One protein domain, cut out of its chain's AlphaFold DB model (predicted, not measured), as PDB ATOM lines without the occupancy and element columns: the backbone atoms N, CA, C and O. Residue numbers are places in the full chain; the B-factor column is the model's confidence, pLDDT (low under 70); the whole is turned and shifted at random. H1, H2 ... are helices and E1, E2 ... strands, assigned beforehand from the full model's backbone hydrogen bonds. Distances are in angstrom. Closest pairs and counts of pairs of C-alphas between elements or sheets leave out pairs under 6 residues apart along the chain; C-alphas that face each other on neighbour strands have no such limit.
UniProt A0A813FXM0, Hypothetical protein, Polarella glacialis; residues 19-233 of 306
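What this domain is: This is residues 19 to 233 of the 306 residues of the protein "Hypothetical protein" of Polarella glacialis (UniProt A0A813FXM0). A strongly twisted sheet of six strands runs through the body, with H1 packed on one face along E3 and H2 and H3 following it, H1 touching H2 and H2 touching H3. H4 lies at one end of the longest axis and the small hairpin E7 E8 at the other, with H5 and H6 off the sheet. The printed part has 215 residues, with six named helices and eight named strands in the order E1 H1 E2 E3 H2 E4 H3 H4 E5 E6 H5 H6 E7 E8. The class is mixed, helices and strands, with under half of the residues in named elements; the large sheet is mixed, the small one antiparallel. The whole is compact, with a radius of gyration of the C-alphas of 16.4 A and spans of 51 by 39 by 34 A.

Where its parts are: The large sheet runs E2, residues 53 to 57; E3, 79 to 87, 24.4 A long; E1, 19 to 24, 16.7 A; E4, 120 to 123; E6, 167 to 172, 16.6 A; and E5, 151 to 154. C-alpha 19 is at (88.951, 182.598, 108.274). The helices are H1, residues 28 to 43, 20.8 A; H2, 88 to 100, 19.9 A; H3, 130 to 138, 13.1 A; H4, 140 to 146; H5, 199 to 202; and H6, 204 to 210. E7, 223 to 226, and E8, 229 to 232, come last; C-alpha 232 is at (101.836, 155.061, 123.664).

How they stand to each other: E2 and E3 form an antiparallel hairpin, N 55 to O 81 being 2.8 A. E3 and E1 are antiparallel, with N 23 to O 82 at 3.0 A, as are E1 and E4, with N 24 to O 120 at 2.8 A. E6 is parallel to E4, N 121 to O 169 being 2.8 A, and to E5, N 170 to O 153 being 2.7 A. E1 H1 E2, E3 H2 E4 and E4 H3 H4 E5 are split strand-helix-strand units, each with another strand between its two parallel ones, and their crossovers are right-handed. H1 is on the sheet at a height of 9.5 A. H1 and H2 touch, C-alphas 38 and 94 being closest at 6.7 A; H2 and H3 touch, C-alphas 95 and 135 at 4.8 A. Every O i to N i+4 pair is within hydrogen-bond range in H1, H3, H4 and H6, and 7 of 9 in H2; H5 is too short for one. H6 and E7 are near each other.

The domain as a whole: The C-alphas farthest apart, of Ala 144 and Leu 228, are 50.9 A apart. The printed part has no cut. The links E2 to E3, H2 to E4, E5 to E6, E6 to H5 and H6 to E7 are long. Mean pLDDT of the printed part is 93.2; residues 223 to 233 are under 70.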
ATOM      1  N   VAL A  19      88.077 183.189 109.282       97.06
ATOM      2  CA  VAL A  19      88.951 182.598 108.274       97.06
ATOM      3  C   VAL A  19      89.985 181.696 108.936       97.06
ATOM      4  O   VAL A  19      90.582 182.051 109.952       97.06
ATOM      5  N   ARG A  20      90.209 180.515 108.350       98.12
ATOM      6  CA  ARG A  20      91.289 179.610 108.756       98.12
ATOM      7  C   ARG A  20      92.594 180.037 108.110       98.12
ATOM      8  O   ARG A  20      92.678 180.103 106.886       98.12
ATOM      9  N   ILE A  21      93.597 180.291 108.939       98.56
ATOM     10  CA  ILE A  21      94.931 180.716 108.517       98.56
ATOM     11  C   ILE A  21      95.992 179.938 109.291       98.56
ATOM     12  O   ILE A  21      95.696 179.330 110.322       98.56
ATOM     13  N   TYR A  22      97.230 179.967 108.806       98.88
ATOM     14  CA  TYR A  22      98.377 179.491 109.573       98.88
ATOM     15  C   TYR A  22      99.587 180.411 109.429       98.88
ATOM     16  O   TYR A  22      99.747 181.081 108.408       98.88
ATOM     17  N   PHE A  23     100.447 180.407 110.443       98.88
ATOM     18  CA  PHE A  23     101.700 181.162 110.484       98.88
ATOM     19  C   PHE A  23     102.863 180.248 110.878       98.88
ATOM     20  O   PHE A  23     102.714 179.436 111.785       98.88
ATOM     21  N   GLY A  24     104.017 180.386 110.228       98.62
ATOM     22  CA  GLY A  24     105.257 179.678 110.563       98.62
ATOM     23  C   GLY A  24     106.443 180.634 110.590       98.62
ATOM     24  O   GLY A  24     106.547 181.506 109.726       98.62
ATOM     25  N   CYS A  25     107.318 180.500 111.589       98.25
ATOM     26  CA  CYS A  25     108.482 181.370 111.797       98.25
ATOM     27  C   CYS A  25     109.587 180.653 112.598       98.25
ATOM     28  O   CYS A  25     110.070 181.162 113.605       98.25
ATOM     29  N   GLY A  26     109.997 179.460 112.167       97.25
ATOM     30  CA  GLY A  26     110.914 178.616 112.941       97.25
ATOM     31  C   GLY A  26     110.188 177.515 113.698       97.25
ATOM     32  O   GLY A  26     109.158 177.046 113.214       97.25
ATOM     33  N   CYS A  27     110.730 177.112 114.853       96.81
ATOM     34  CA  CYS A  27     110.101 176.109 115.704       96.81
ATOM     35  C   CYS A  27     108.688 176.557 116.097       96.81
ATOM     36  O   CYS A  27     108.491 177.646 116.636       96.81
ATOM     37  N   PHE A  28     107.678 175.728 115.842       98.19
ATOM     38  CA  PHE A  28     106.287 176.117 116.098       98.19
ATOM     39  C   PHE A  28     105.907 176.248 117.586       98.19
ATOM     40  O   PHE A  28     104.805 176.713 117.876       98.19
ATOM     41  N   TRP A  29     106.778 175.861 118.529       97.69
ATOM     42  CA  TRP A  29     106.477 175.886 119.964       97.69
ATOM     43  C   TRP A  29     106.334 177.323 120.457       97.69
ATOM     44  O   TRP A  29     105.288 177.680 121.008       97.69
ATOM     45  N   HIS A  30     107.302 178.185 120.131       96.50
ATOM     46  CA  HIS A  30     107.206 179.607 120.459       96.50
ATOM     47  C   HIS A  30     106.096 180.303 119.663       96.50
ATOM     48  O   HIS A  30     105.393 181.173 120.183       96.50
ATOM     49  N   VAL A  31     105.881 179.891 118.408       98.19
ATOM     50  CA  VAL A  31     104.816 180.448 117.563       98.19
ATOM     51  C   VAL A  31     103.444 180.168 118.184       98.19
ATOM     52  O   VAL A  31     102.594 181.059 118.213       98.19
ATOM     53  N   GLN A  32     103.217 178.960 118.717       98.69
ATOM     54  CA  GLN A  32     101.941 178.601 119.342       98.69
ATOM     55  C   GLN A  32     101.701 179.431 120.596       98.69
ATOM     56  O   GLN A  32     100.608 179.973 120.763       98.69
ATOM     57  N   HIS A  33     102.720 179.577 121.440       97.94
ATOM     58  CA  HIS A  33     102.628 180.378 122.653       97.94
ATOM     59  C   HIS A  33     102.236 181.835 122.355       97.94
ATOM     60  O   HIS A  33     101.281 182.364 122.935       97.94
ATOM     61  N   GLU A  34     102.904 182.475 121.393       97.88
ATOM     62  CA  GLU A  34     102.603 183.863 121.034       97.88
ATOM     63  C   GLU A  34     101.226 184.024 120.375       97.88
ATOM     64  O   GLU A  34     100.522 184.998 120.653       97.88
ATOM     65  N   LEU A  35     100.770 183.054 119.576       98.50
ATOM     66  CA  LEU A  35      99.424 183.104 119.002       98.50
ATOM     67  C   LEU A  35      98.324 182.856 120.041       98.50
ATOM     68  O   LEU A  35      97.299 183.532 119.981       98.50
ATOM     69  N   ILE A  36      98.543 182.000 121.045       98.44
ATOM     70  CA  ILE A  36      97.624 181.851 122.188       98.44
ATOM     71  C   ILE A  36      97.497 183.170 122.964       98.44
ATOM     72  O   ILE A  36      96.387 183.598 123.298       98.44
ATOM     73  N   LYS A  37      98.611 183.876 123.192       98.38
ATOM     74  CA  LYS A  37      98.584 185.229 123.775       98.38
ATOM     75  C   LYS A  37      97.838 186.216 122.878       98.38
ATOM     76  O   LYS A  37      97.056 187.028 123.382       98.38
ATOM     77  N   GLY A  38      98.021 186.126 121.561       98.19
ATOM     78  CA  GLY A  38      97.261 186.891 120.571       98.19
ATOM     79  C   GLY A  38      95.755 186.640 120.672       98.19
ATOM     80  O   GLY A  38      94.976 187.584 120.763       98.19
ATOM     81  N   GLU A  39      95.319 185.384 120.761       98.50
ATOM     82  CA  GLU A  39      93.908 185.036 120.948       98.50
ATOM     83  C   GLU A  39      93.321 185.630 122.230       98.50
ATOM     84  O   GLU A  39      92.197 186.141 122.224       98.50
ATOM     85  N   SER A  40      94.082 185.616 123.323       97.75
ATOM     86  CA  SER A  40      93.649 186.225 124.579       97.75
ATOM     87  C   SER A  40      93.518 187.744 124.470       97.75
ATOM     88  O   SER A  40      92.492 188.321 124.822       97.75
ATOM     89  N   THR A  41      94.547 188.405 123.945       98.06
ATOM     90  CA  THR A  41      94.666 189.869 123.981       98.06
ATOM     91  C   THR A  41      93.887 190.572 122.873       98.06
ATOM     92  O   THR A  41      93.315 191.633 123.114       98.06
ATOM     93  N   ILE A  42      93.830 189.984 121.676       97.69
ATOM     94  CA  ILE A  42      93.164 190.558 120.499       97.69
ATOM     95  C   ILE A  42      91.687 190.166 120.479       97.69
ATOM     96  O   ILE A  42      90.829 191.013 120.239       97.69
ATOM     97  N   LEU A  43      91.380 188.888 120.730       96.56
ATOM     98  CA  LEU A  43      90.021 188.346 120.588       96.56
ATOM     99  C   LEU A  43      89.277 188.215 121.921       96.56
ATOM    100  O   LEU A  43      88.082 187.906 121.932       96.56
ATOM    101  N   GLY A  44      89.968 188.400 123.049       96.44
ATOM    102  CA  GLY A  44      89.402 188.150 124.372       96.44
ATOM    103  C   GLY A  44      89.076 186.676 124.614       96.44
ATOM    104  O   GLY A  44      88.234 186.384 125.466       96.44
ATOM    105  N   ARG A  45      89.666 185.745 123.845       95.88
ATOM    106  CA  ARG A  45      89.430 184.308 124.028       95.88
ATOM    107  C   ARG A  45      90.024 183.858 125.365       95.88
ATOM    108  O   ARG A  45      91.024 184.382 125.848       95.88
ATOM    109  N   THR A  46      89.376 182.873 125.965       96.19
ATOM    110  CA  THR A  46      89.840 182.173 127.166       96.19
ATOM    111  C   THR A  46      90.314 180.771 126.800       96.19
ATOM    112  O   THR A  46      90.111 180.326 125.672       96.19
ATOM    113  N   ALA A  47      90.881 180.040 127.762       95.44
ATOM    114  CA  ALA A  47      91.369 178.667 127.580       95.44
ATOM    115  C   ALA A  47      90.379 177.741 126.835       95.44
ATOM    116  O   ALA A  47      90.745 177.045 125.883       95.44
ATOM    117  N   SER A  48      89.094 177.809 127.195       93.94
ATOM    118  CA  SER A  48      87.990 177.056 126.573       93.94
ATOM    119  C   SER A  48      87.669 177.456 125.125       93.94
ATOM    120  O   SER A  48      86.875 176.804 124.464       93.94
ATOM    121  N   CYS A  49      88.229 178.564 124.643       95.69
ATOM    122  CA  CYS A  49      87.901 179.173 123.355       95.69
ATOM    123  C   CYS A  49      89.105 179.328 122.422       95.69
ATOM    124  O   CYS A  49      88.904 179.723 121.276       95.69
ATOM    125  N   TYR A  50      90.329 179.072 122.893       97.81
ATOM    126  CA  TYR A  50      91.522 179.127 122.050       97.81
ATOM    127  C   TYR A  50      91.433 178.176 120.840       97.81
ATOM    128  O   TYR A  50      90.641 177.237 120.816       97.81
ATOM    129  N   GLN A  51      92.218 178.388 119.797       97.56
ATOM    130  CA  GLN A  51      92.165 177.540 118.599       97.56
ATOM    131  C   GLN A  51      93.538 177.203 118.023       97.56
ATOM    132  O   GLN A  51      93.612 176.331 117.162       97.56
ATOM    133  N   SER A  52      94.602 177.859 118.483       98.50
ATOM    134  CA  SER A  52      95.958 177.664 117.970       98.50
ATOM    135  C   SER A  52      96.471 176.243 118.215       98.50
ATOM    136  O   SER A  52      96.640 175.818 119.359       98.50
ATOM    137  N   LEU A  53      96.770 175.529 117.130       98.69
ATOM    138  CA  LEU A  53      97.360 174.188 117.134       98.69
ATOM    139  C   LEU A  53      98.641 174.175 116.299       98.69
ATOM    140  O   LEU A  53      98.652 174.709 115.187       98.69
ATOM    141  N   THR A  54      99.699 173.536 116.801       98.69
ATOM    142  CA  THR A  54     100.913 173.282 116.012       98.69
ATOM    143  C   THR A  54     100.632 172.264 114.910       98.69
ATOM    144  O   THR A  54      99.774 171.382 115.046       98.69
ATOM    145  N   GLY A  55     101.338 172.393 113.792       98.38
ATOM    146  CA  GLY A  55     101.173 171.525 112.639       98.38
ATOM    147  C   GLY A  55     102.183 171.755 111.531       98.38
ATOM    148  O   GLY A  55     103.151 172.500 111.663       98.38
ATOM    149  N   TYR A  56     101.923 171.084 110.419       98.56
ATOM    150  CA  TYR A  56     102.758 171.049 109.235       98.56
ATOM    151  C   TYR A  56     101.951 171.535 108.035       98.56
ATOM    152  O   TYR A  56     100.805 171.125 107.841       98.56
ATOM    153  N   ALA A  57     102.531 172.418 107.230       98.56
ATOM    154  CA  ALA A  57     101.903 172.900 106.002       98.56
ATOM    155  C   ALA A  57     102.950 173.319 104.966       98.56
ATOM    156  O   ALA A  57     104.155 173.236 105.196       98.56
ATOM    157  N   GLY A  58     102.491 173.795 103.809       97.75
ATOM    158  CA  GLY A  58     103.375 174.295 102.757       97.75
ATOM    159  C   GLY A  58     104.077 173.202 101.949       97.75
ATOM    160  O   GLY A  58     104.908 173.534 101.117       97.75
ATOM    161  N   GLY A  59     103.764 171.924 102.168       96.62
ATOM    162  CA  GLY A  59     104.062 170.813 101.263       96.62
ATOM    163  C   GLY A  59     102.777 170.258 100.641       96.62
ATOM    164  O   GLY A  59     101.671 170.553 101.094       96.62
ATOM    165  N   THR A  60     102.908 169.449  99.592       91.12
ATOM    166  CA  THR A  60     101.773 168.742  98.956       91.12
ATOM    167  C   THR A  60     101.847 167.232  99.122       91.12
ATOM    168  O   THR A  60     100.883 166.536  98.813       91.12
ATOM    169  N   GLN A  61     102.983 166.715  99.589       94.12
ATOM    170  CA  GLN A  61     103.179 165.285  99.753       94.12
ATOM    171  C   GLN A  61     102.711 164.836 101.133       94.12
ATOM    172  O   GLN A  61     102.747 165.587 102.107       94.12
ATOM    173  N   LEU A  62     102.291 163.580 101.198       94.00
ATOM    174  CA  LEU A  62     101.962 162.860 102.416       94.00
ATOM    175  C   LEU A  62     102.770 161.564 102.412       94.00
ATOM    176  O   LEU A  62     103.135 161.059 101.348       94.00
ATOM    177  N   ASN A  63     103.045 161.009 103.587       90.56
ATOM    178  CA  ASN A  63     103.678 159.702 103.678       90.56
ATOM    179  C   ASN A  63     102.757 158.594 103.142       90.56
ATOM    180  O   ASN A  63     101.584 158.808 102.834       90.56
ATOM    181  N   ALA A  64     103.274 157.365 103.071       88.12
ATOM    182  CA  ALA A  64     102.534 156.211 102.554       88.12
ATOM    183  C   ALA A  64     101.222 155.904 103.310       88.12
ATOM    184  O   ALA A  64     100.393 155.148 102.811       88.12
ATOM    185  N   LYS A  65     101.028 156.473 104.508       86.31
ATOM    186  CA  LYS A  65      99.797 156.346 105.296       86.31
ATOM    187  C   LYS A  65      98.823 157.508 105.078       86.31
ATOM    188  O   LYS A  65      97.767 157.497 105.697       86.31
ATOM    189  N   GLY A  66      99.154 158.489 104.236       88.75
ATOM    190  CA  GLY A  66      98.337 159.679 104.001       88.75
ATOM    191  C   GLY A  66      98.457 160.741 105.097       88.75
ATOM    192  O   GLY A  66      97.505 161.483 105.317       88.75
ATOM    193  N   HIS A  67      99.594 160.813 105.794       87.75
ATOM    194  CA  HIS A  67      99.815 161.770 106.883       87.75
ATOM    195  C   HIS A  67     101.126 162.538 106.719       87.75
ATOM    196  O   HIS A  67     101.983 162.170 105.917       87.75
ATOM    197  N   THR A  68     101.280 163.578 107.529       93.19
ATOM    198  CA  THR A  68     102.533 164.303 107.724       93.19
ATOM    199  C   THR A  68     102.910 164.146 109.189       93.19
ATOM    200  O   THR A  68     102.109 164.516 110.045       93.19
ATOM    201  N   CYS A  69     104.074 163.564 109.473       95.06
ATOM    202  CA  CYS A  69     104.489 163.218 110.827       95.06
ATOM    203  C   CYS A  69     105.809 163.891 111.194       95.06
ATOM    204  O   CYS A  69     106.647 164.214 110.341       95.06
ATOM    205  N   TYR A  70     106.043 164.048 112.491       93.75
ATOM    206  CA  TYR A  70     107.344 164.447 112.980       93.75
ATOM    207  C   TYR A  70     108.422 163.461 112.499       93.75
ATOM    208  O   TYR A  70     108.292 162.238 112.611       93.75
ATOM    209  N   GLY A  71     109.499 164.003 111.929       90.62
ATOM    210  CA  GLY A  71     110.612 163.240 111.357       90.62
ATOM    211  C   GLY A  71     110.529 162.962 109.851       90.62
ATOM    212  O   GLY A  71     111.575 162.704 109.258       90.62
ATOM    213  N   ASP A  72     109.354 163.053 109.211       93.62
ATOM    214  CA  ASP A  72     109.219 162.912 107.746       93.62
ATOM    215  C   ASP A  72     108.676 164.166 107.039       93.62
ATOM    216  O   ASP A  72     108.936 164.349 105.845       93.62
ATOM    217  N   TYR A  73     108.020 165.078 107.768       96.56
ATOM    218  CA  TYR A  73     107.356 166.258 107.204       96.56
ATOM    219  C   TYR A  73     108.253 167.128 106.313       96.56
ATOM    220  O   TYR A  73     107.807 167.595 105.263       96.56
ATOM    221  N   THR A  74     109.526 167.298 106.675       95.88
ATOM    222  CA  THR A  74     110.498 168.073 105.891       95.88
ATOM    223  C   THR A  74     110.756 167.447 104.525       95.88
ATOM    224  O   THR A  74     110.788 168.148 103.517       95.88
ATOM    225  N   GLY A  75     110.906 166.119 104.471       95.88
ATOM    226  CA  GLY A  75     111.097 165.382 103.216       95.88
ATOM    227  C   GLY A  75     109.844 165.369 102.338       95.88
ATOM    228  O   GLY A  75     109.942 165.219 101.123       95.88
ATOM    229  N   LEU A  76     108.675 165.579 102.949       96.75
ATOM    230  CA  LEU A  76     107.387 165.767 102.277       96.75
ATOM    231  C   LEU A  76     107.135 167.230 101.855       96.75
ATOM    232  O   LEU A  76     106.095 167.543 101.264       96.75
ATOM    233  N   GLY A  77     108.078 168.131 102.148       97.50
ATOM    234  CA  GLY A  77     108.033 169.531 101.741       97.50
ATOM    235  C   GLY A  77     107.338 170.470 102.700       97.50
ATOM    236  O   GLY A  77     107.176 171.643 102.367       97.50
ATOM    237  N   HIS A  78     106.902 169.992 103.860       98.56
ATOM    238  CA  HIS A  78     106.214 170.829 104.834       98.56
ATOM    239  C   HIS A  78     107.197 171.665 105.659       98.56
ATOM    240  O   HIS A  78     108.408 171.440 105.653       98.56
ATOM    241  N   THR A  79     106.663 172.674 106.331       98.69
ATOM    242  CA  THR A  79     107.317 173.471 107.372       98.69
ATOM    243  C   THR A  79     106.441 173.481 108.610       98.69
ATOM    244  O   THR A  79     105.226 173.283 108.514       98.69
ATOM    245  N   GLU A  80     107.055 173.737 109.755       98.75
ATOM    246  CA  GLU A  80     106.350 173.960 111.009       98.75
ATOM    247  C   GLU A  80     105.528 175.253 110.952       98.75
ATOM    248  O   GLU A  80     106.011 176.312 110.536       98.75
ATOM    249  N   VAL A  81     104.257 175.147 111.334       98.88
ATOM    250  CA  VAL A  81     103.288 176.245 111.377       98.88
ATOM    251  C   VAL A  81     102.332 176.073 112.558       98.88
ATOM    252  O   VAL A  81     102.213 174.996 113.141       98.88
ATOM    253  N   VAL A  82     101.581 177.123 112.865       98.94
ATOM    254  CA  VAL A  82     100.460 177.097 113.805       98.94
ATOM    255  C   VAL A  82      99.203 177.556 113.090       98.94
ATOM    256  O   VAL A  82      99.187 178.633 112.492       98.94
ATOM    257  N   GLY A  83      98.166 176.723 113.131       98.69
ATOM    258  CA  GLY A  83      96.869 176.974 112.510       98.69
ATOM    259  C   GLY A  83      95.821 177.420 113.525       98.69
ATOM    260  O   GLY A  83      95.781 176.911 114.643       98.69
ATOM    261  N   LEU A  84      94.959 178.356 113.127       98.44
ATOM    262  CA  LEU A  84      93.847 178.874 113.931       98.44
ATOM    263  C   LEU A  84      92.766 179.504 113.036       98.44
ATOM    264  O   LEU A  84      93.026 179.832 111.875       98.44
ATOM    265  N   SER A  85      91.557 179.708 113.571       97.81
ATOM    266  CA  SER A  85      90.533 180.533 112.908       97.81
ATOM    267  C   SER A  85      90.484 181.920 113.543       97.81
ATOM    268  O   SER A  85      90.455 182.053 114.773       97.81
ATOM    269  N   VAL A  86      90.471 182.952 112.703       96.75
ATOM    270  CA  VAL A  86      90.505 184.363 113.106       96.75
ATOM    271  C   VAL A  86      89.338 185.097 112.446       96.75
ATOM    272  O   VAL A  86      89.130 184.911 111.248       96.75
ATOM    273  N   PRO A  87      88.583 185.946 113.165       97.31
ATOM    274  CA  PRO A  87      87.611 186.837 112.534       97.31
ATOM    275  C   PRO A  87      88.291 187.727 111.488       97.31
ATOM    276  O   PRO A  87      89.378 188.247 111.744       97.31
ATOM    277  N   ASN A  88      87.677 187.918 110.319       96.12
ATOM    278  CA  ASN A  88      88.295 188.652 109.207       96.12
ATOM    279  C   ASN A  88      88.821 190.048 109.630       96.12
ATOM    280  O   ASN A  88      89.957 190.416 109.321       96.12
ATOM    281  N   SER A  89      88.076 190.781 110.466       96.69
ATOM    282  CA  SER A  89      88.481 192.086 111.018       96.69
ATOM    283  C   SER A  89      89.751 192.054 111.874       96.69
ATOM    284  O   SER A  89      90.424 193.075 112.026       96.69
ATOM    285  N   SER A  90      90.104 190.891 112.423       97.94
ATOM    286  CA  SER A  90      91.244 190.706 113.324       97.94
ATOM    287  C   SER A  90      92.501 190.191 112.617       97.94
ATOM    288  O   SER A  90      93.571 190.160 113.225       97.94
ATOM    289  N   VAL A  91      92.427 189.850 111.326       98.38
ATOM    290  CA  VAL A  91      93.567 189.327 110.549       98.38
ATOM    291  C   VAL A  91      94.753 190.298 110.538       98.38
ATOM    292  O   VAL A  91      95.898 189.872 110.662       98.38
ATOM    293  N   ALA A  92      94.503 191.610 110.469       98.44
ATOM    294  CA  ALA A  92      95.565 192.617 110.540       98.44
ATOM    295  C   ALA A  92      96.335 192.562 111.871       98.44
ATOM    296  O   ALA A  92      97.562 192.672 111.879       98.44
ATOM    297  N   ALA A  93      95.619 192.381 112.985       98.50
ATOM    298  CA  ALA A  93      96.205 192.328 114.318       98.50
ATOM    299  C   ALA A  93      97.033 191.049 114.510       98.50
ATOM    300  O   ALA A  93      98.167 191.130 114.970       98.50
ATOM    301  N   PHE A  94      96.534 189.897 114.054       98.62
ATOM    302  CA  PHE A  94      97.318 188.656 114.058       98.62
ATOM    303  C   PHE A  94      98.531 188.718 113.130       98.62
ATOM    304  O   PHE A  94      99.604 188.258 113.505       98.62
ATOM    305  N   GLY A  95      98.407 189.358 111.963       98.62
ATOM    306  CA  GLY A  95      99.564 189.648 111.121       98.62
ATOM    307  C   GLY A  95     100.608 190.486 111.869       98.62
ATOM    308  O   GLY A  95     101.792 190.192 111.798       98.62
ATOM    309  N   ALA A  96     100.182 191.490 112.646       98.44
ATOM    310  CA  ALA A  96     101.100 192.290 113.456       98.44
ATOM    311  C   ALA A  96     101.813 191.464 114.541       98.44
ATOM    312  O   ALA A  96     102.994 191.708 114.776       98.44
ATOM    313  N   GLU A  97     101.143 190.493 115.175       98.44
ATOM    314  CA  GLU A  97     101.795 189.547 116.098       98.44
ATOM    315  C   GLU A  97     102.793 188.641 115.373       98.44
ATOM    316  O   GLU A  97     103.927 188.514 115.826       98.44
ATOM    317  N   PHE A  98     102.429 188.101 114.205       98.56
ATOM    318  CA  PHE A  98     103.339 187.308 113.375       98.56
ATOM    319  C   PHE A  98     104.635 188.068 113.063       98.56
ATOM    320  O   PHE A  98     105.733 187.534 113.204       98.56
ATOM    321  N   TRP A  99     104.533 189.352 112.721       98.31
ATOM    322  CA  TRP A  99     105.708 190.170 112.437       98.31
ATOM    323  C   TRP A  99     106.626 190.370 113.656       98.31
ATOM    324  O   TRP A  99     107.832 190.560 113.481       98.31
ATOM    325  N   LYS A 100     106.109 190.301 114.889       96.88
ATOM    326  CA  LYS A 100     106.929 190.412 116.110       96.88
ATOM    327  C   LYS A 100     107.796 189.180 116.373       96.88
ATOM    328  O   LYS A 100     108.754 189.310 117.126       96.88
ATOM    329  N   LEU A 101     107.498 188.039 115.749       96.69
ATOM    330  CA  LEU A 101     108.273 186.799 115.907       96.69
ATOM    331  C   LEU A 101     109.692 186.905 115.323       96.69
ATOM    332  O   LEU A 101     110.579 186.131 115.671       96.69
ATOM    333  N   PHE A 102     109.919 187.876 114.436       97.50
ATOM    334  CA  PHE A 102     111.207 188.078 113.785       97.50
ATOM    335  C   PHE A 102     112.118 189.027 114.571       97.50
ATOM    336  O   PHE A 102     111.734 190.159 114.873       97.50
ATOM    337  N   VAL A 103     113.379 188.634 114.740       94.81
ATOM    338  CA  VAL A 103     114.482 189.475 115.216       94.81
ATOM    339  C   VAL A 103     115.282 189.964 114.004       94.81
ATOM    340  O   VAL A 103     115.975 189.200 113.335       94.81
ATOM    341  N   GLY A 104     115.178 191.255 113.679       95.06
ATOM    342  CA  GLY A 104     115.810 191.807 112.475       95.06
ATOM    343  C   GLY A 104     115.139 191.296 111.197       95.06
ATOM    344  O   GLY A 104     114.060 191.764 110.853       95.06
ATOM    345  N   GLN A 105     115.750 190.353 110.487       95.62
ATOM    346  CA  GLN A 105     115.132 189.667 109.339       95.62
ATOM    347  C   GLN A 105     114.959 188.159 109.577       95.62
ATOM    348  O   GLN A 105     114.460 187.455 108.704       95.62
ATOM    349  N   ASP A 106     115.365 187.677 110.751       97.31
ATOM    350  CA  ASP A 106     115.474 186.260 111.068       97.31
ATOM    351  C   ASP A 106     114.437 185.842 112.110       97.31
ATOM    352  O   ASP A 106     113.927 186.663 112.871       97.31
ATOM    353  N   ARG A 107     114.133 184.545 112.150       95.56
ATOM    354  CA  ARG A 107     113.439 183.907 113.278       95.56
ATOM    355  C   ARG A 107     114.311 183.943 114.538       95.56
ATOM    356  O   ARG A 107     115.534 184.015 114.424       95.56
ATOM    357  N   VAL A 108     113.696 183.853 115.719       92.25
ATOM    358  CA  VAL A 108     114.424 183.803 117.003       92.25
ATOM    359  C   VAL A 108     115.359 182.583 117.084       92.25
ATOM    360  O   VAL A 108     116.531 182.718 117.447       92.25
ATOM    361  N   ASP A 109     114.898 181.435 116.588       89.31
ATOM    362  CA  ASP A 109     115.616 180.156 116.632       89.31
ATOM    363  C   ASP A 109     116.547 179.967 115.423       89.31
ATOM    364  O   ASP A 109     116.347 179.124 114.549       89.31
ATOM    365  N   THR A 110     117.594 180.789 115.319       94.44
ATOM    366  CA  THR A 110     118.515 180.765 114.156       94.44
ATOM    367  C   THR A 110     119.373 179.491 114.030       94.44
ATOM    368  O   THR A 110     120.016 179.263 112.994       94.44
ATOM    369  N   MET A 111     119.406 178.656 115.074       92.50
ATOM    370  CA  MET A 111     120.038 177.332 115.071       92.50
ATOM    371  C   MET A 111     119.223 176.296 114.295       92.50
ATOM    372  O   MET A 111     119.816 175.404 113.687       92.50
ATOM    373  N   ASP A 112     117.901 176.453 114.257       93.06
ATOM    374  CA  ASP A 112     117.008 175.599 113.489       93.06
ATOM    375  C   ASP A 112     117.118 176.002 112.033       93.06
ATOM    376  O   ASP A 112     116.648 177.062 111.631       93.06
ATOM    377  N   ARG A 113     117.820 175.197 111.235       96.19
ATOM    378  CA  ARG A 113     118.163 175.509 109.843       96.19
ATOM    379  C   ARG A 113     117.503 174.535 108.888       96.19
ATOM    380  O   ARG A 113     117.483 173.332 109.125       96.19
ATOM    381  N   GLY A 114     117.056 175.059 107.756       97.69
ATOM    382  CA  GLY A 114     116.489 174.279 106.670       97.69
ATOM    383  C   GLY A 114     115.039 174.641 106.361       97.69
ATOM    384  O   GLY A 114     114.407 175.429 107.064       97.69
ATOM    385  N   PRO A 115     114.495 174.057 105.282       97.62
ATOM    386  CA  PRO A 115     113.156 174.380 104.799       97.62
ATOM    387  C   PRO A 115     112.054 174.035 105.808       97.62
ATOM    388  O   PRO A 115     110.979 174.613 105.726       97.62
ATOM    389  N   ALA A 116     112.322 173.152 106.773       97.88
ATOM    390  CA  ALA A 116     111.415 172.792 107.864       97.88
ATOM    391  C   ALA A 116     110.998 173.976 108.761       97.88
ATOM    392  O   ALA A 116     109.976 173.898 109.436       97.88
ATOM    393  N   TYR A 117     111.791 175.053 108.743       98.25
ATOM    394  CA  TYR A 117     111.701 176.208 109.642       98.25
ATOM    395  C   TYR A 117     111.511 177.530 108.889       98.25
ATOM    396  O   TYR A 117     111.758 178.619 109.423       98.25
ATOM    397  N   ARG A 118     111.146 177.449 107.606       98.56
ATOM    398  CA  ARG A 118     110.969 178.625 106.753       98.56
ATOM    399  C   ARG A 118     109.768 179.447 107.219       98.56
ATOM    400  O   ARG A 118     108.779 178.914 107.717       98.56
ATOM    401  N   ALA A 119     109.844 180.754 107.019       98.75
ATOM    402  CA  ALA A 119     108.735 181.642 107.310       98.75
ATOM    403  C   ALA A 119     107.589 181.397 106.321       98.75
ATOM    404  O   ALA A 119     107.797 181.406 105.102       98.75
ATOM    405  N   ALA A 120     106.380 181.207 106.847       98.88
ATOM    406  CA  ALA A 120     105.212 180.841 106.063       98.88
ATOM    407  C   ALA A 120     103.933 181.523 106.560       98.88
ATOM    408  O   ALA A 120     103.716 181.681 107.759       98.88
ATOM    409  N   ILE A 121     103.054 181.862 105.621       98.94
ATOM    410  CA  ILE A 121     101.668 182.266 105.854       98.94
ATOM    411  C   ILE A 121     100.774 181.380 104.988       98.94
ATOM    412  O   ILE A 121     101.037 181.188 103.802       98.94
ATOM    413  N   GLY A 122      99.694 180.869 105.561       98.81
ATOM    414  CA  GLY A 122      98.620 180.202 104.835       98.81
ATOM    415  C   GLY A 122      97.350 181.022 104.894       98.81
ATOM    416  O   GLY A 122      96.853 181.287 105.986       98.81
ATOM    417  N   VAL A 123      96.806 181.386 103.733       98.62
ATOM    418  CA  VAL A 123      95.482 182.012 103.614       98.62
ATOM    419  C   VAL A 123      94.689 181.390 102.457       98.62
ATOM    420  O   VAL A 123      95.292 180.958 101.469       98.62
ATOM    421  N   PRO A 124      93.346 181.356 102.517       98.12
ATOM    422  CA  PRO A 124      92.539 180.889 101.393       98.12
ATOM    423  C   PRO A 124      92.790 181.723 100.136       98.12
ATOM    424  O   PRO A 124      92.677 182.949 100.178       98.12
ATOM    425  N   GLY A 125      93.136 181.063  99.026       98.25
ATOM    426  CA  GLY A 125      93.483 181.712  97.756       98.25
ATOM    427  C   GLY A 125      94.938 182.190  97.657       98.25
ATOM    428  O   GLY A 125      95.332 182.741  96.629       98.25
ATOM    429  N   GLY A 126      95.755 181.993  98.699       98.50
ATOM    430  CA  GLY A 126      97.183 182.322  98.699       98.50
ATOM    431  C   GLY A 126      97.441 183.785  98.341       98.50
ATOM    432  O   GLY A 126      96.767 184.678  98.848       98.50
ATOM    433  N   MET A 127      98.379 184.042  97.424       98.50
ATOM    434  CA  MET A 127      98.705 185.402  96.963       98.50
ATOM    435  C   MET A 127      97.544 186.147  96.283       98.50
ATOM    436  O   MET A 127      97.602 187.371  96.191       98.50
ATOM    437  N   ALA A 128      96.495 185.453  95.828       98.19
ATOM    438  CA  ALA A 128      95.297 186.094  95.277       98.19
ATOM    439  C   ALA A 128      94.309 186.562  96.365       98.19
ATOM    440  O   ALA A 128      93.338 187.251  96.060       98.19
ATOM    441  N   SER A 129      94.538 186.193  97.628       98.25
ATOM    442  CA  SER A 129      93.690 186.574  98.756       98.25
ATOM    443  C   SER A 129      93.872 188.045  99.131       98.25
ATOM    444  O   SER A 129      94.994 188.508  99.350       98.25
ATOM    445  N   GLU A 130      92.773 188.772  99.338       97.38
ATOM    446  CA  GLU A 130      92.820 190.147  99.863       97.38
ATOM    447  C   GLU A 130      93.460 190.218 101.262       97.38
ATOM    448  O   GLU A 130      94.045 191.239 101.644       97.38
ATOM    449  N   LEU A 131      93.425 189.107 102.007       98.31
ATOM    450  CA  LEU A 131      94.038 188.981 103.330       98.31
ATOM    451  C   LEU A 131      95.558 189.150 103.284       98.31
ATOM    452  O   LEU A 131      96.138 189.676 104.234       98.31
ATOM    453  N   VAL A 132      96.213 188.802 102.170       98.62
ATOM    454  CA  VAL A 132      97.658 189.024 102.001       98.62
ATOM    455  C   VAL A 132      97.981 190.508 102.057       98.62
ATOM    456  O   VAL A 132      98.935 190.905 102.719       98.62
ATOM    457  N   ALA A 133      97.168 191.357 101.426       98.38
ATOM    458  CA  ALA A 133      97.374 192.801 101.473       98.38
ATOM    459  C   ALA A 133      97.153 193.361 102.888       98.38
ATOM    460  O   ALA A 133      97.862 194.276 103.309       98.38
ATOM    461  N   VAL A 134      96.194 192.804 103.635       98.38
ATOM    462  CA  VAL A 134      95.936 193.163 105.039       98.38
ATOM    463  C   VAL A 134      97.133 192.800 105.925       98.38
ATOM    464  O   VAL A 134      97.625 193.660 106.657       98.38
ATOM    465  N   ILE A 135      97.639 191.571 105.813       98.69
ATOM    466  CA  ILE A 135      98.797 191.079 106.573       98.69
ATOM    467  C   ILE A 135     100.076 191.833 106.178       98.69
ATOM    468  O   ILE A 135     100.840 192.253 107.039       98.69
ATOM    469  N   ASN A 136     100.290 192.093 104.886       98.62
ATOM    470  CA  ASN A 136     101.439 192.862 104.406       98.62
ATOM    471  C   ASN A 136     101.455 194.282 104.992       98.62
ATOM    472  O   ASN A 136     102.496 194.764 105.420       98.62
ATOM    473  N   ARG A 137     100.303 194.964 105.063       98.56
ATOM    474  CA  ARG A 137     100.230 196.312 105.652       98.56
ATOM    475  C   ARG A 137     100.502 196.327 107.155       98.56
ATOM    476  O   ARG A 137     101.002 197.334 107.656       98.56
ATOM    477  N   SER A 138     100.201 195.249 107.880       98.50
ATOM    478  CA  SER A 138     100.378 195.222 109.336       98.50
ATOM    479  C   SER A 138     101.844 195.194 109.783       98.50
ATOM    480  O   SER A 138     102.122 195.452 110.953       98.50
ATOM    481  N   GLN A 139     102.799 194.995 108.864       97.94
ATOM    482  CA  GLN A 139     104.226 195.082 109.186       97.94
ATOM    483  C   GLN A 139     104.742 196.519 109.341       97.94
ATOM    484  O   GLN A 139     105.854 196.705 109.826       97.94
ATOM    485  N   ALA A 140     103.967 197.544 108.960       97.75
ATOM    486  CA  ALA A 140     104.447 198.925 108.850       97.75
ATOM    487  C   ALA A 140     105.135 199.458 110.121       97.75
ATOM    488  O   ALA A 140     106.237 199.999 110.040       97.75
ATOM    489  N   SER A 141     104.529 199.257 111.296       94.12
ATOM    490  CA  SER A 141     105.099 199.713 112.574       94.12
ATOM    491  C   SER A 141     106.428 199.030 112.897       94.12
ATOM    492  O   SER A 141     107.354 199.667 113.394       94.12
ATOM    493  N   ARG A 142     106.538 197.734 112.590       94.69
ATOM    494  CA  ARG A 142     107.774 196.969 112.757       94.69
ATOM    495  C   ARG A 142     108.827 197.399 111.745       94.69
ATOM    496  O   ARG A 142     109.958 197.644 112.132       94.69
ATOM    497  N   ALA A 143     108.471 197.513 110.468       95.62
ATOM    498  CA  ALA A 143     109.401 197.905 109.414       95.62
ATOM    499  C   ALA A 143     110.005 199.293 109.681       95.62
ATOM    500  O   ALA A 143     111.199 199.489 109.473       95.62
ATOM    501  N   ALA A 144     109.213 200.227 110.218       95.38
ATOM    502  CA  ALA A 144     109.702 201.534 110.652       95.38
ATOM    503  C   ALA A 144     110.692 201.455 111.830       95.38
ATOM    504  O   ALA A 144     111.600 202.279 111.916       95.38
ATOM    505  N   ARG A 145     110.520 200.482 112.732       93.12
ATOM    506  CA  ARG A 145     111.391 200.266 113.897       93.12
ATOM    507  C   ARG A 145     112.685 199.533 113.529       93.12
ATOM    508  O   ARG A 145     113.754 199.943 113.963       93.12
ATOM    509  N   ASP A 146     112.575 198.471 112.735       93.00
ATOM    510  CA  ASP A 146     113.650 197.491 112.529       93.00
ATOM    511  C   ASP A 146     114.353 197.644 111.171       93.00
ATOM    512  O   ASP A 146     115.395 197.035 110.947       93.00
ATOM    513  N   GLY A 147     113.789 198.433 110.250       94.12
ATOM    514  CA  GLY A 147     114.351 198.677 108.916       94.12
ATOM    515  C   GLY A 147     114.071 197.581 107.883       94.12
ATOM    516  O   GLY A 147     114.566 197.668 106.762       94.12
ATOM    517  N   TRP A 148     113.266 196.571 108.227       94.56
ATOM    518  CA  TRP A 148     112.988 195.423 107.361       94.56
ATOM    519  C   TRP A 148     111.521 195.350 106.954       94.56
ATOM    520  O   TRP A 148     110.643 195.139 107.793       94.56
ATOM    521  N   TRP A 149     111.282 195.468 105.648       97.69
ATOM    522  CA  TRP A 149     110.011 195.140 105.013       97.69
ATOM    523  C   TRP A 149     110.125 193.763 104.359       97.69
ATOM    524  O   TRP A 149     110.917 193.576 103.434       97.69
ATOM    525  N   PHE A 150     109.354 192.795 104.845       98.56
ATOM    526  CA  PHE A 150     109.341 191.443 104.309       98.56
ATOM    527  C   PHE A 150     108.613 191.409 102.970       98.56
ATOM    528  O   PHE A 150     107.516 191.958 102.813       98.56
ATOM    529  N   ARG A 151     109.231 190.736 102.000       98.44
ATOM    530  CA  ARG A 151     108.578 190.362 100.748       98.44
ATOM    531  C   ARG A 151     107.678 189.160 101.002       98.44
ATOM    532  O   ARG A 151     108.069 188.234 101.711       98.44
ATOM    533  N   LEU A 152     106.501 189.185 100.391       98.81
ATOM    534  CA  LEU A 152     105.577 188.059 100.365       98.81
ATOM    535  C   LEU A 152     105.581 187.477  98.959       98.81
ATOM    536  O   LEU A 152     105.327 188.203  97.997       98.81
ATOM    537  N   GLU A 153     105.883 186.191  98.847       98.81
ATOM    538  CA  GLU A 153     105.946 185.488  97.565       98.81
ATOM    539  C   GLU A 153     105.093 184.228  97.616       98.81
ATOM    540  O   GLU A 153     104.922 183.634  98.679       98.81
ATOM    541  N   ALA A 154     104.536 183.826  96.474       98.81
ATOM    542  CA  ALA A 154     103.750 182.601  96.396       98.81
ATOM    543  C   ALA A 154     104.637 181.394  96.724       98.81
ATOM    544  O   ALA A 154     105.682 181.218  96.105       98.81
ATOM    545  N   GLY A 155     104.216 180.580  97.689       98.38
ATOM    546  CA  GLY A 155     104.844 179.296  97.973       98.38
ATOM    547  C   GLY A 155     104.371 178.232  96.986       98.38
ATOM    548  O   GLY A 155     103.179 178.150  96.669       98.38
ATOM    549  N   GLU A 156     105.296 177.403  96.516       96.56
ATOM    550  CA  GLU A 156     105.032 176.370  95.508       96.56
ATOM    551  C   GLU A 156     105.099 174.944  96.069       96.56
ATOM    552  O   GLU A 156     104.625 173.998  95.427       96.56
ATOM    553  N   GLY A 157     105.563 174.786  97.305       93.38
ATOM    554  CA  GLY A 157     105.739 173.497  97.955       93.38
ATOM    555  C   GLY A 157     107.200 173.079  97.980       93.38
ATOM    556  O   GLY A 157     107.870 173.128  96.955       93.38
ATOM    557  N   ASN A 158     107.686 172.587  99.125       94.50
ATOM    558  CA  ASN A 158     109.118 172.298  99.334       94.50
ATOM    559  C   ASN A 158     110.020 173.540  99.171       94.50
ATOM    560  O   ASN A 158     111.182 173.422  98.782       94.50
ATOM    561  N   ASP A 159     109.489 174.733  99.438       98.31
ATOM    562  CA  ASP A 159     110.221 175.985  99.264       98.31
ATOM    563  C   ASP A 159     111.456 176.060 100.185       98.31
ATOM    564  O   ASP A 159     111.464 175.479 101.278       98.31
ATOM    565  N   PRO A 160     112.521 176.773  99.777       98.12
ATOM    566  CA  PRO A 160     113.755 176.833 100.545       98.12
ATOM    567  C   PRO A 160     113.596 177.622 101.849       98.12
ATOM    568  O   PRO A 160     112.674 178.425 102.025       98.12
ATOM    569  N   ASP A 161     114.578 177.444 102.735       98.50
ATOM    570  CA  ASP A 161     114.706 178.234 103.958       98.50
ATOM    571  C   ASP A 161     114.762 179.748 103.656       98.50
ATOM    572  O   ASP A 161     115.368 180.215 102.673       98.50
ATOM    573  N   THR A 162     114.124 180.507 104.541       98.56
ATOM    574  CA  THR A 162     114.054 181.970 104.540       98.56
ATOM    575  C   THR A 162     115.037 182.607 105.521       98.56
ATOM    576  O   THR A 162     115.110 183.829 105.565       98.56
ATOM    577  N   LEU A 163     115.812 181.825 106.285       98.25
ATOM    578  CA  LEU A 163     116.850 182.365 107.169       98.25
ATOM    579  C   LEU A 163     117.816 183.275 106.398       98.25
ATOM    580  O   LEU A 163     118.293 182.929 105.311       98.25
ATOM    581  N   GLY A 164     118.103 184.440 106.965       97.81
ATOM    582  CA  GLY A 164     118.930 185.487 106.380       97.81
ATOM    583  C   GLY A 164     118.237 186.290 105.279       97.81
ATOM    584  O   GLY A 164     118.920 187.013 104.550       97.81
ATOM    585  N   LYS A 165     116.917 186.148 105.100       97.81
ATOM    586  CA  LYS A 165     116.161 186.809 104.028       97.81
ATOM    587  C   LYS A 165     114.887 187.447 104.591       97.81
ATOM    588  O   LYS A 165     114.110 186.754 105.243       97.81
ATOM    589  N   PRO A 166     114.576 188.709 104.244       97.81
ATOM    590  CA  PRO A 166     113.291 189.321 104.566       97.81
ATOM    591  C   PRO A 166     112.217 188.798 103.592       97.81
ATOM    592  O   PRO A 166     111.735 189.520 102.716       97.81
ATOM    593  N   LEU A 167     111.906 187.504 103.685       98.69
ATOM    594  CA  LEU A 167     111.015 186.760 102.794       98.69
ATOM    595  C   LEU A 167     110.091 185.855 103.611       98.69
ATOM    596  O   LEU A 167     110.556 185.129 104.486       98.69
ATOM    597  N   VAL A 168     108.803 185.860 103.271       98.88
ATOM    598  CA  VAL A 168     107.811 184.906 103.775       98.88
ATOM    599  C   VAL A 168     107.076 184.272 102.600       98.88
ATOM    600  O   VAL A 168     106.598 184.978 101.708       98.88
ATOM    601  N   TRP A 169     106.964 182.946 102.617       98.88
ATOM    602  CA  TRP A 169     106.180 182.202 101.633       98.88
ATOM    603  C   TRP A 169     104.691 182.267 101.968       98.88
ATOM    604  O   TRP A 169     104.292 182.034 103.106       98.88
ATOM    605  N   VAL A 170     103.861 182.557 100.973       98.94
ATOM    606  CA  VAL A 170     102.406 182.629 101.097       98.94
ATOM    607  C   VAL A 170     101.774 181.491 100.316       98.94
ATOM    608  O   VAL A 170     101.884 181.407  99.093       98.94
ATOM    609  N   TYR A 171     101.060 180.639 101.028       98.88
ATOM    610  CA  TYR A 171     100.442 179.441 100.493       98.88
ATOM    611  C   TYR A 171      98.928 179.597 100.379       98.88
ATOM    612  O   TYR A 171      98.275 180.129 101.281       98.88
ATOM    613  N   ASP A 172      98.364 179.076  99.289       98.62
ATOM    614  CA  ASP A 172      96.925 178.835  99.193       98.62
ATOM    615  C   ASP A 172      96.552 177.610 100.027       98.62
ATOM    616  O   ASP A 172      96.931 176.486  99.691       98.62
ATOM    617  N   THR A 173      95.781 177.816 101.093       98.38
ATOM    618  CA  THR A 173      95.374 176.744 102.015       98.38
ATOM    619  C   THR A 173      94.529 175.659 101.350       98.38
ATOM    620  O   THR A 173      94.434 174.560 101.888       98.38
ATOM    621  N   ASN A 174      93.923 175.927 100.188       96.31
ATOM    622  CA  ASN A 174      93.202 174.907  99.422       96.31
ATOM    623  C   ASN A 174      94.152 173.925  98.718       96.31
ATOM    624  O   ASN A 174      93.767 172.793  98.433       96.31
ATOM    625  N   LYS A 175      95.386 174.355  98.429       97.75
ATOM    626  CA  LYS A 175      96.418 173.550  97.759       97.75
ATOM    627  C   LYS A 175      97.457 173.005  98.740       97.75
ATOM    628  O   LYS A 175      97.939 171.889  98.557       97.75
ATOM    629  N   TYR A 176      97.775 173.772  99.778       98.12
ATOM    630  CA  TYR A 176      98.732 173.434 100.830       98.12
ATOM    631  C   TYR A 176      98.011 173.490 102.185       98.12
ATOM    632  O   TYR A 176      98.120 174.481 102.909       98.12
ATOM    633  N   PRO A 177      97.189 172.480 102.510       97.31
ATOM    634  CA  PRO A 177      96.384 172.510 103.722       97.31
ATOM    635  C   PRO A 177      97.246 172.341 104.979       97.31
ATOM    636  O   PRO A 177      98.373 171.849 104.937       97.31
ATOM    637  N   PHE A 178      96.677 172.748 106.109       98.00
ATOM    638  CA  PHE A 178      97.248 172.531 107.433       98.00
ATOM    639  C   PHE A 178      97.003 171.093 107.905       98.00
ATOM    640  O   PHE A 178      95.861 170.622 107.903       98.00
ATOM    641  N   TYR A 179      98.056 170.435 108.385       97.25
ATOM    642  CA  TYR A 179      98.006 169.128 109.032       97.25
ATOM    643  C   TYR A 179      98.426 169.279 110.494       97.25
ATOM    644  O   TYR A 179      99.558 169.664 110.766       97.25
ATOM    645  N   GLN A 180      97.527 168.995 111.440       97.25
ATOM    646  CA  GLN A 180      97.841 169.076 112.871       97.25
ATOM    647  C   GLN A 180      99.022 168.155 113.215       97.25
ATOM    648  O   GLN A 180      99.033 166.998 112.793       97.25
ATOM    649  N   ALA A 181      99.974 168.661 113.998       96.81
ATOM    650  CA  ALA A 181     101.067 167.865 114.541       96.81
ATOM    651  C   ALA A 181     100.559 166.917 115.635       96.81
ATOM    652  O   ALA A 181      99.442 167.055 116.158       96.81
ATOM    653  N   GLU A 182     101.405 165.961 115.997       94.69
ATOM    654  CA  GLU A 182     101.167 165.022 117.082       94.69
ATOM    655  C   GLU A 182     100.846 165.749 118.386       94.69
ATOM    656  O   GLU A 182     101.359 166.835 118.670       94.69
ATOM    657  N   ARG A 183     100.014 165.126 119.229       93.25
ATOM    658  CA  ARG A 183      99.584 165.746 120.489       93.25
ATOM    659  C   ARG A 183     100.756 166.165 121.377       93.25
ATOM    660  O   ARG A 183     100.685 167.218 121.991       93.25
ATOM    661  N   TYR A 184     101.852 165.406 121.409       90.94
ATOM    662  CA  TYR A 184     103.015 165.740 122.241       90.94
ATOM    663  C   TYR A 184     103.760 167.022 121.815       90.94
ATOM    664  O   TYR A 184     104.590 167.508 122.576       90.94
ATOM    665  N   HIS A 185     103.467 167.586 120.637       95.44
ATOM    666  CA  HIS A 185     103.978 168.894 120.211       95.44
ATOM    667  C   HIS A 185     103.079 170.070 120.614       95.44
ATOM    668  O   HIS A 185     103.418 171.216 120.322       95.44
ATOM    669  N   GLN A 186     101.926 169.809 121.229       97.00
ATOM    670  CA  GLN A 186     100.944 170.833 121.570       97.00
ATOM    671  C   GLN A 186     101.222 171.378 122.974       97.00
ATOM    672  O   GLN A 186     101.364 170.611 123.924       97.00
ATOM    673  N   PHE A 187     101.254 172.705 123.101       96.81
ATOM    674  CA  PHE A 187     101.474 173.448 124.349       96.81
ATOM    675  C   PHE A 187     102.806 173.129 125.040       96.81
ATOM    676  O   PHE A 187     102.908 173.120 126.271       96.81
ATOM    677  N   HIS A 188     103.826 172.868 124.224       94.81
ATOM    678  CA  HIS A 188     105.193 172.635 124.666       94.81
ATOM    679  C   HIS A 188     105.915 173.961 124.954       94.81
ATOM    680  O   HIS A 188     105.623 174.977 124.320       94.81
ATOM    681  N   ASP A 189     106.858 173.920 125.892       93.38
ATOM    682  CA  ASP A 189     107.767 175.025 126.197       93.38
ATOM    683  C   ASP A 189     108.749 175.297 125.053       93.38
ATOM    684  O   ASP A 189     108.959 174.449 124.176       93.38
ATOM    685  N   ASP A 190     109.367 176.476 125.069       88.19
ATOM    686  CA  ASP A 190     110.487 176.765 124.181       88.19
ATOM    687  C   ASP A 190     111.683 175.868 124.536       88.19
ATOM    688  O   ASP A 190     111.898 175.499 125.692       88.19
ATOM    689  N   PHE A 191     112.496 175.518 123.545       82.75
ATOM    690  CA  PHE A 191     113.662 174.661 123.759       82.75
ATOM    691  C   PHE A 191     114.899 175.438 124.226       82.75
ATOM    692  O   PHE A 191     115.894 174.831 124.639       82.75
ATOM    693  N   LEU A 192     114.875 176.770 124.133       80.19
ATOM    694  CA  LEU A 192     115.976 177.616 124.583       80.19
ATOM    695  C   LEU A 192     116.104 177.609 126.118       80.19
ATOM    696  O   LEU A 192     115.109 177.487 126.829       80.19
ATOM    697  N   PRO A 193     117.318 177.773 126.681       78.50
ATOM    698  CA  PRO A 193     117.487 177.905 128.127       78.50
ATOM    699  C   PRO A 193     116.641 179.048 128.708       78.50
ATOM    700  O   PRO A 193     116.769 180.194 128.277       78.50
ATOM    701  N   GLY A 194     115.816 178.742 129.715       83.94
ATOM    702  CA  GLY A 194     114.845 179.694 130.273       83.94
ATOM    703  C   GLY A 194     113.572 179.851 129.434       83.94
ATOM    704  O   GLY A 194     112.832 180.808 129.636       83.94
ATOM    705  N   GLY A 195     113.348 178.928 128.500       85.50
ATOM    706  CA  GLY A 195     112.202 178.835 127.605       85.50
ATOM    707  C   GLY A 195     110.926 178.256 128.213       85.50
ATOM    708  O   GLY A 195     109.932 178.110 127.504       85.50
ATOM    709  N   ASP A 196     110.950 177.927 129.507       93.00
ATOM    710  CA  ASP A 196     109.797 177.398 130.231       93.00
ATOM    711  C   ASP A 196     108.666 178.437 130.241       93.00
ATOM    712  O   ASP A 196     108.852 179.579 130.678       93.00
ATOM    713  N   TYR A 197     107.482 178.046 129.773       93.69
ATOM    714  CA  TYR A 197     106.298 178.890 129.840       93.69
ATOM    715  C   TYR A 197     105.539 178.674 131.153       93.69
ATOM    716  O   TYR A 197     105.802 177.761 131.937       93.69
ATOM    717  N   ASP A 198     104.577 179.557 131.428       93.31
ATOM    718  CA  ASP A 198     103.748 179.429 132.624       93.31
ATOM    719  C   ASP A 198     102.974 178.105 132.607       93.31
ATOM    720  O   ASP A 198     102.333 177.764 131.616       93.31
ATOM    721  N   ALA A 199     102.888 177.426 133.754       93.25
ATOM    722  CA  ALA A 199     102.174 176.149 133.875       93.25
ATOM    723  C   ALA A 199     100.713 176.199 133.377       93.25
ATOM    724  O   ALA A 199     100.148 175.183 132.975       93.25
ATOM    725  N   THR A 200     100.087 177.383 133.395       94.62
ATOM    726  CA  THR A 200      98.736 177.592 132.848       94.62
ATOM    727  C   THR A 200      98.662 177.392 131.331       94.62
ATOM    728  O   THR A 200      97.629 176.943 130.837       94.62
ATOM    729  N   TYR A 201      99.744 177.671 130.600       96.50
ATOM    730  CA  TYR A 201      99.870 177.384 129.175       96.50
ATOM    731  C   TYR A 201      99.985 175.878 128.935       96.50
ATOM    732  O   TYR A 201      99.188 175.334 128.177       96.50
ATOM    733  N   ASN A 202     100.880 175.170 129.634       94.69
ATOM    734  CA  ASN A 202     101.033 173.723 129.423       94.69
ATOM    735  C   ASN A 202      99.760 172.945 129.817       94.69
ATOM    736  O   ASN A 202      99.418 171.938 129.198       94.69
ATOM    737  N   GLN A 203      98.998 173.435 130.804       95.00
ATOM    738  CA  GLN A 203      97.695 172.870 131.189       95.00
ATOM    739  C   GLN A 203      96.624 172.967 130.088       95.00
ATOM    740  O   GLN A 203      95.626 172.242 130.150       95.00
ATOM    741  N   LEU A 204      96.821 173.799 129.055       96.38
ATOM    742  CA  LEU A 204      95.942 173.817 127.882       96.38
ATOM    743  C   LEU A 204      95.934 172.472 127.159       96.38
ATOM    744  O   LEU A 204      94.900 172.125 126.595       96.38
ATOM    745  N   TYR A 205      97.014 171.685 127.238       94.56
ATOM    746  CA  TYR A 205      97.049 170.334 126.683       94.56
ATOM    747  C   TYR A 205      95.880 169.494 127.197       94.56
ATOM    748  O   TYR A 205      95.078 168.992 126.413       94.56
ATOM    749  N   SER A 206      95.743 169.384 128.518       92.12
ATOM    750  CA  SER A 206      94.710 168.545 129.125       92.12
ATOM    751  C   SER A 206      93.312 169.067 128.835       92.12
ATOM    752  O   SER A 206      92.398 168.275 128.624       92.12
ATOM    753  N   LEU A 207      93.149 170.391 128.775       93.81
ATOM    754  CA  LEU A 207      91.883 170.996 128.389       93.81
ATOM    755  C   LEU A 207      91.510 170.618 126.950       93.81
ATOM    756  O   LEU A 207      90.440 170.060 126.729       93.81
ATOM    757  N   PHE A 208      92.401 170.868 125.989       95.44
ATOM    758  CA  PHE A 208      92.160 170.572 124.580       95.44
ATOM    759  C   PHE A 208      91.965 169.072 124.319       95.44
ATOM    760  O   PHE A 208      91.174 168.719 123.446       95.44
ATOM    761  N   ASP A 209      92.664 168.200 125.050       91.00
ATOM    762  CA  ASP A 209      92.526 166.747 124.920       91.00
ATOM    763  C   ASP A 209      91.171 166.284 125.472       91.00
ATOM    764  O   ASP A 209      90.430 165.588 124.783       91.00
ATOM    765  N   SER A 210      90.782 166.764 126.661       91.81
ATOM    766  CA  SER A 210      89.491 166.421 127.281       91.81
ATOM    767  C   SER A 210      88.270 166.945 126.517       91.81
ATOM    768  O   SER A 210      87.192 166.363 126.607       91.81
ATOM    769  N   GLU A 211      88.438 168.033 125.765       93.75
ATOM    770  CA  GLU A 211      87.404 168.630 124.915       93.75
ATOM    771  C   GLU A 211      87.472 168.135 123.457       93.75
ATOM    772  O   GLU A 211      86.757 168.662 122.605       93.75
ATOM    773  N   GLU A 212      88.340 167.163 123.147       92.62
ATOM    774  CA  GLU A 212      88.537 166.601 121.800       92.62
ATOM    775  C   GLU A 212      88.862 167.663 120.725       92.62
ATOM    776  O   GLU A 212      88.568 167.513 119.534       92.62
ATOM    777  N   ARG A 213      89.500 168.766 121.135       94.50
ATOM    778  CA  ARG A 213      89.926 169.866 120.250       94.50
ATOM    779  C   ARG A 213      91.217 169.542 119.506       94.50
ATOM    780  O   ARG A 213      91.467 170.120 118.452       94.50
ATOM    781  N   MET A 214      92.013 168.615 120.034       93.50
ATOM    782  CA  MET A 214      93.149 168.011 119.343       93.50
ATOM    783  C   MET A 214      92.753 166.639 118.822       93.50
ATOM    784  O   MET A 214      92.197 165.818 119.547       93.50
ATOM    785  N   LYS A 215      93.084 166.359 117.565       90.31
ATOM    786  CA  LYS A 215      92.869 165.034 116.985       90.31
ATOM    787  C   LYS A 215      94.064 164.147 117.281       90.31
ATOM    788  O   LYS A 215      95.202 164.599 117.158       90.31
ATOM    789  N   ALA A 216      93.809 162.883 117.610       87.06
ATOM    790  CA  ALA A 216      94.862 161.882 117.565       87.06
ATOM    791  C   ALA A 216      95.365 161.762 116.121       87.06
ATOM    792  O   ALA A 216      94.566 161.610 115.190       87.06
ATOM    793  N   THR A 217      96.675 161.834 115.932       86.44
ATOM    794  CA  THR A 217      97.289 161.520 114.643       86.44
ATOM    795  C   THR A 217      97.607 160.024 114.580       86.44
ATOM    796  O   THR A 217      97.648 159.324 115.593       86.44
ATOM    797  N   SER A 218      97.814 159.492 113.378       84.50
ATOM    798  CA  SER A 218      98.274 158.106 113.207       84.50
ATOM    799  C   SER A 218      99.806 157.998 113.118       84.50
ATOM    800  O   SER A 218     100.350 156.958 112.720       84.50
ATOM    801  N   CYS A 219     100.507 159.074 113.483       89.06
ATOM    802  CA  CYS A 219     101.956 159.142 113.466       89.06
ATOM    803  C   CYS A 219     102.587 158.260 114.556       89.06
ATOM    804  O   CYS A 219     101.927 157.853 115.519       89.06
ATOM    805  N   PRO A 220     103.862 157.866 114.394       83.81
ATOM    806  CA  PRO A 220     104.573 157.113 115.420       83.81
ATOM    807  C   PRO A 220     104.661 157.897 116.733       83.81
ATOM    808  O   PRO A 220     104.777 159.116 116.719       83.81
ATOM    809  N   LYS A 221     104.692 157.185 117.869       74.69
ATOM    810  CA  LYS A 221     104.829 157.783 119.212       74.69
ATOM    811  C   LYS A 221     103.707 158.762 119.579       74.69
ATOM    812  O   LYS A 221     103.886 159.597 120.462       74.69
ATOM    813  N   GLU A 222     102.541 158.625 118.951       73.69
ATOM    814  CA  GLU A 222     101.300 159.225 119.430       73.69
ATOM    815  C   GLU A 222     100.980 158.616 120.807       73.69
ATOM    816  O   GLU A 222     100.331 157.572 120.928       73.69
ATOM    817  N   CYS A 223     101.523 159.220 121.858       60.16
ATOM    818  CA  CYS A 223     101.257 158.814 123.223       60.16
ATOM    819  C   CYS A 223     100.189 159.725 123.814       60.16
ATOM    820  O   CYS A 223     100.289 160.950 123.757       60.16
ATOM    821  N   VAL A 224      99.154 159.110 124.380       55.22
ATOM    822  CA  VAL A 224      98.168 159.812 125.194       55.22
ATOM    823  C   VAL A 224      98.837 160.083 126.534       55.22
ATOM    824  O   VAL A 224      99.181 159.139 127.253       55.22
ATOM    825  N   ASN A 225      99.075 161.353 126.854       43.81
ATOM    826  CA  ASN A 225      99.578 161.730 128.165       43.81
ATOM    827  C   ASN A 225      98.379 161.953 129.088       43.81
ATOM    828  O   ASN A 225      97.927 163.073 129.300       43.81
ATOM    829  N   ASN A 226      97.826 160.863 129.616       40.84
ATOM    830  CA  ASN A 226      96.894 160.977 130.727       40.84
ATOM    831  C   ASN A 226      97.728 161.173 131.998       40.84
ATOM    832  O   ASN A 226      98.719 160.470 132.185       40.84
ATOM    833  N   TYR A 227      97.308 162.061 132.908       40.09
ATOM    834  CA  TYR A 227      97.930 162.328 134.225       40.09
ATOM    835  C   TYR A 227      98.203 161.076 135.107       40.09
ATOM    836  O   TYR A 227      98.729 161.196 136.209       40.09
ATOM    837  N   LEU A 228      97.848 159.873 134.640       37.88
ATOM    838  CA  LEU A 228      98.013 158.566 135.278       37.88
ATOM    839  C   LEU A 228      99.055 157.654 134.587       37.88
ATOM    840  O   LEU A 228      99.249 156.524 135.032       37.88
ATOM    841  N   GLY A 229      99.721 158.110 133.519       41.25
ATOM    842  CA  GLY A 229     100.764 157.366 132.806       41.25
ATOM    843  C   GLY A 229     100.667 157.482 131.283       41.25
ATOM    844  O   GLY A 229      99.586 157.639 130.717       41.25
ATOM    845  N   VAL A 230     101.820 157.375 130.619       47.34
ATOM    846  CA  VAL A 230     101.952 157.437 129.159       47.34
ATOM    847  C   VAL A 230     101.409 156.146 128.541       47.34
ATOM    848  O   VAL A 230     102.020 155.087 128.683       47.34
ATOM    849  N   GLN A 231     100.285 156.217 127.825       49.44
ATOM    850  CA  GLN A 231      99.875 155.140 126.920       49.44
ATOM    851  C   GLN A 231     100.286 155.512 125.500       49.44
ATOM    852  O   GLN A 231      99.625 156.302 124.827       49.44
ATOM    853  N   CYS A 232     101.408 154.957 125.051       53.75
ATOM    854  CA  CYS A 232     101.836 155.061 123.664       53.75
ATOM    855  C   CYS A 232     101.059 154.068 122.808       53.75
ATOM    856  O   CYS A 232     101.079 152.866 123.083       53.75
ATOM    857  N   ILE A 233     100.405 154.551 121.749       53.06
ATOM    858  CA  ILE A 233      99.984 153.652 120.680       53.06
ATOM    859  C   ILE A 233     101.248 153.306 119.894       53.06
ATOM    860  O   ILE A 233     101.683 154.036 119.001       53.06
TER     861      ILE A 233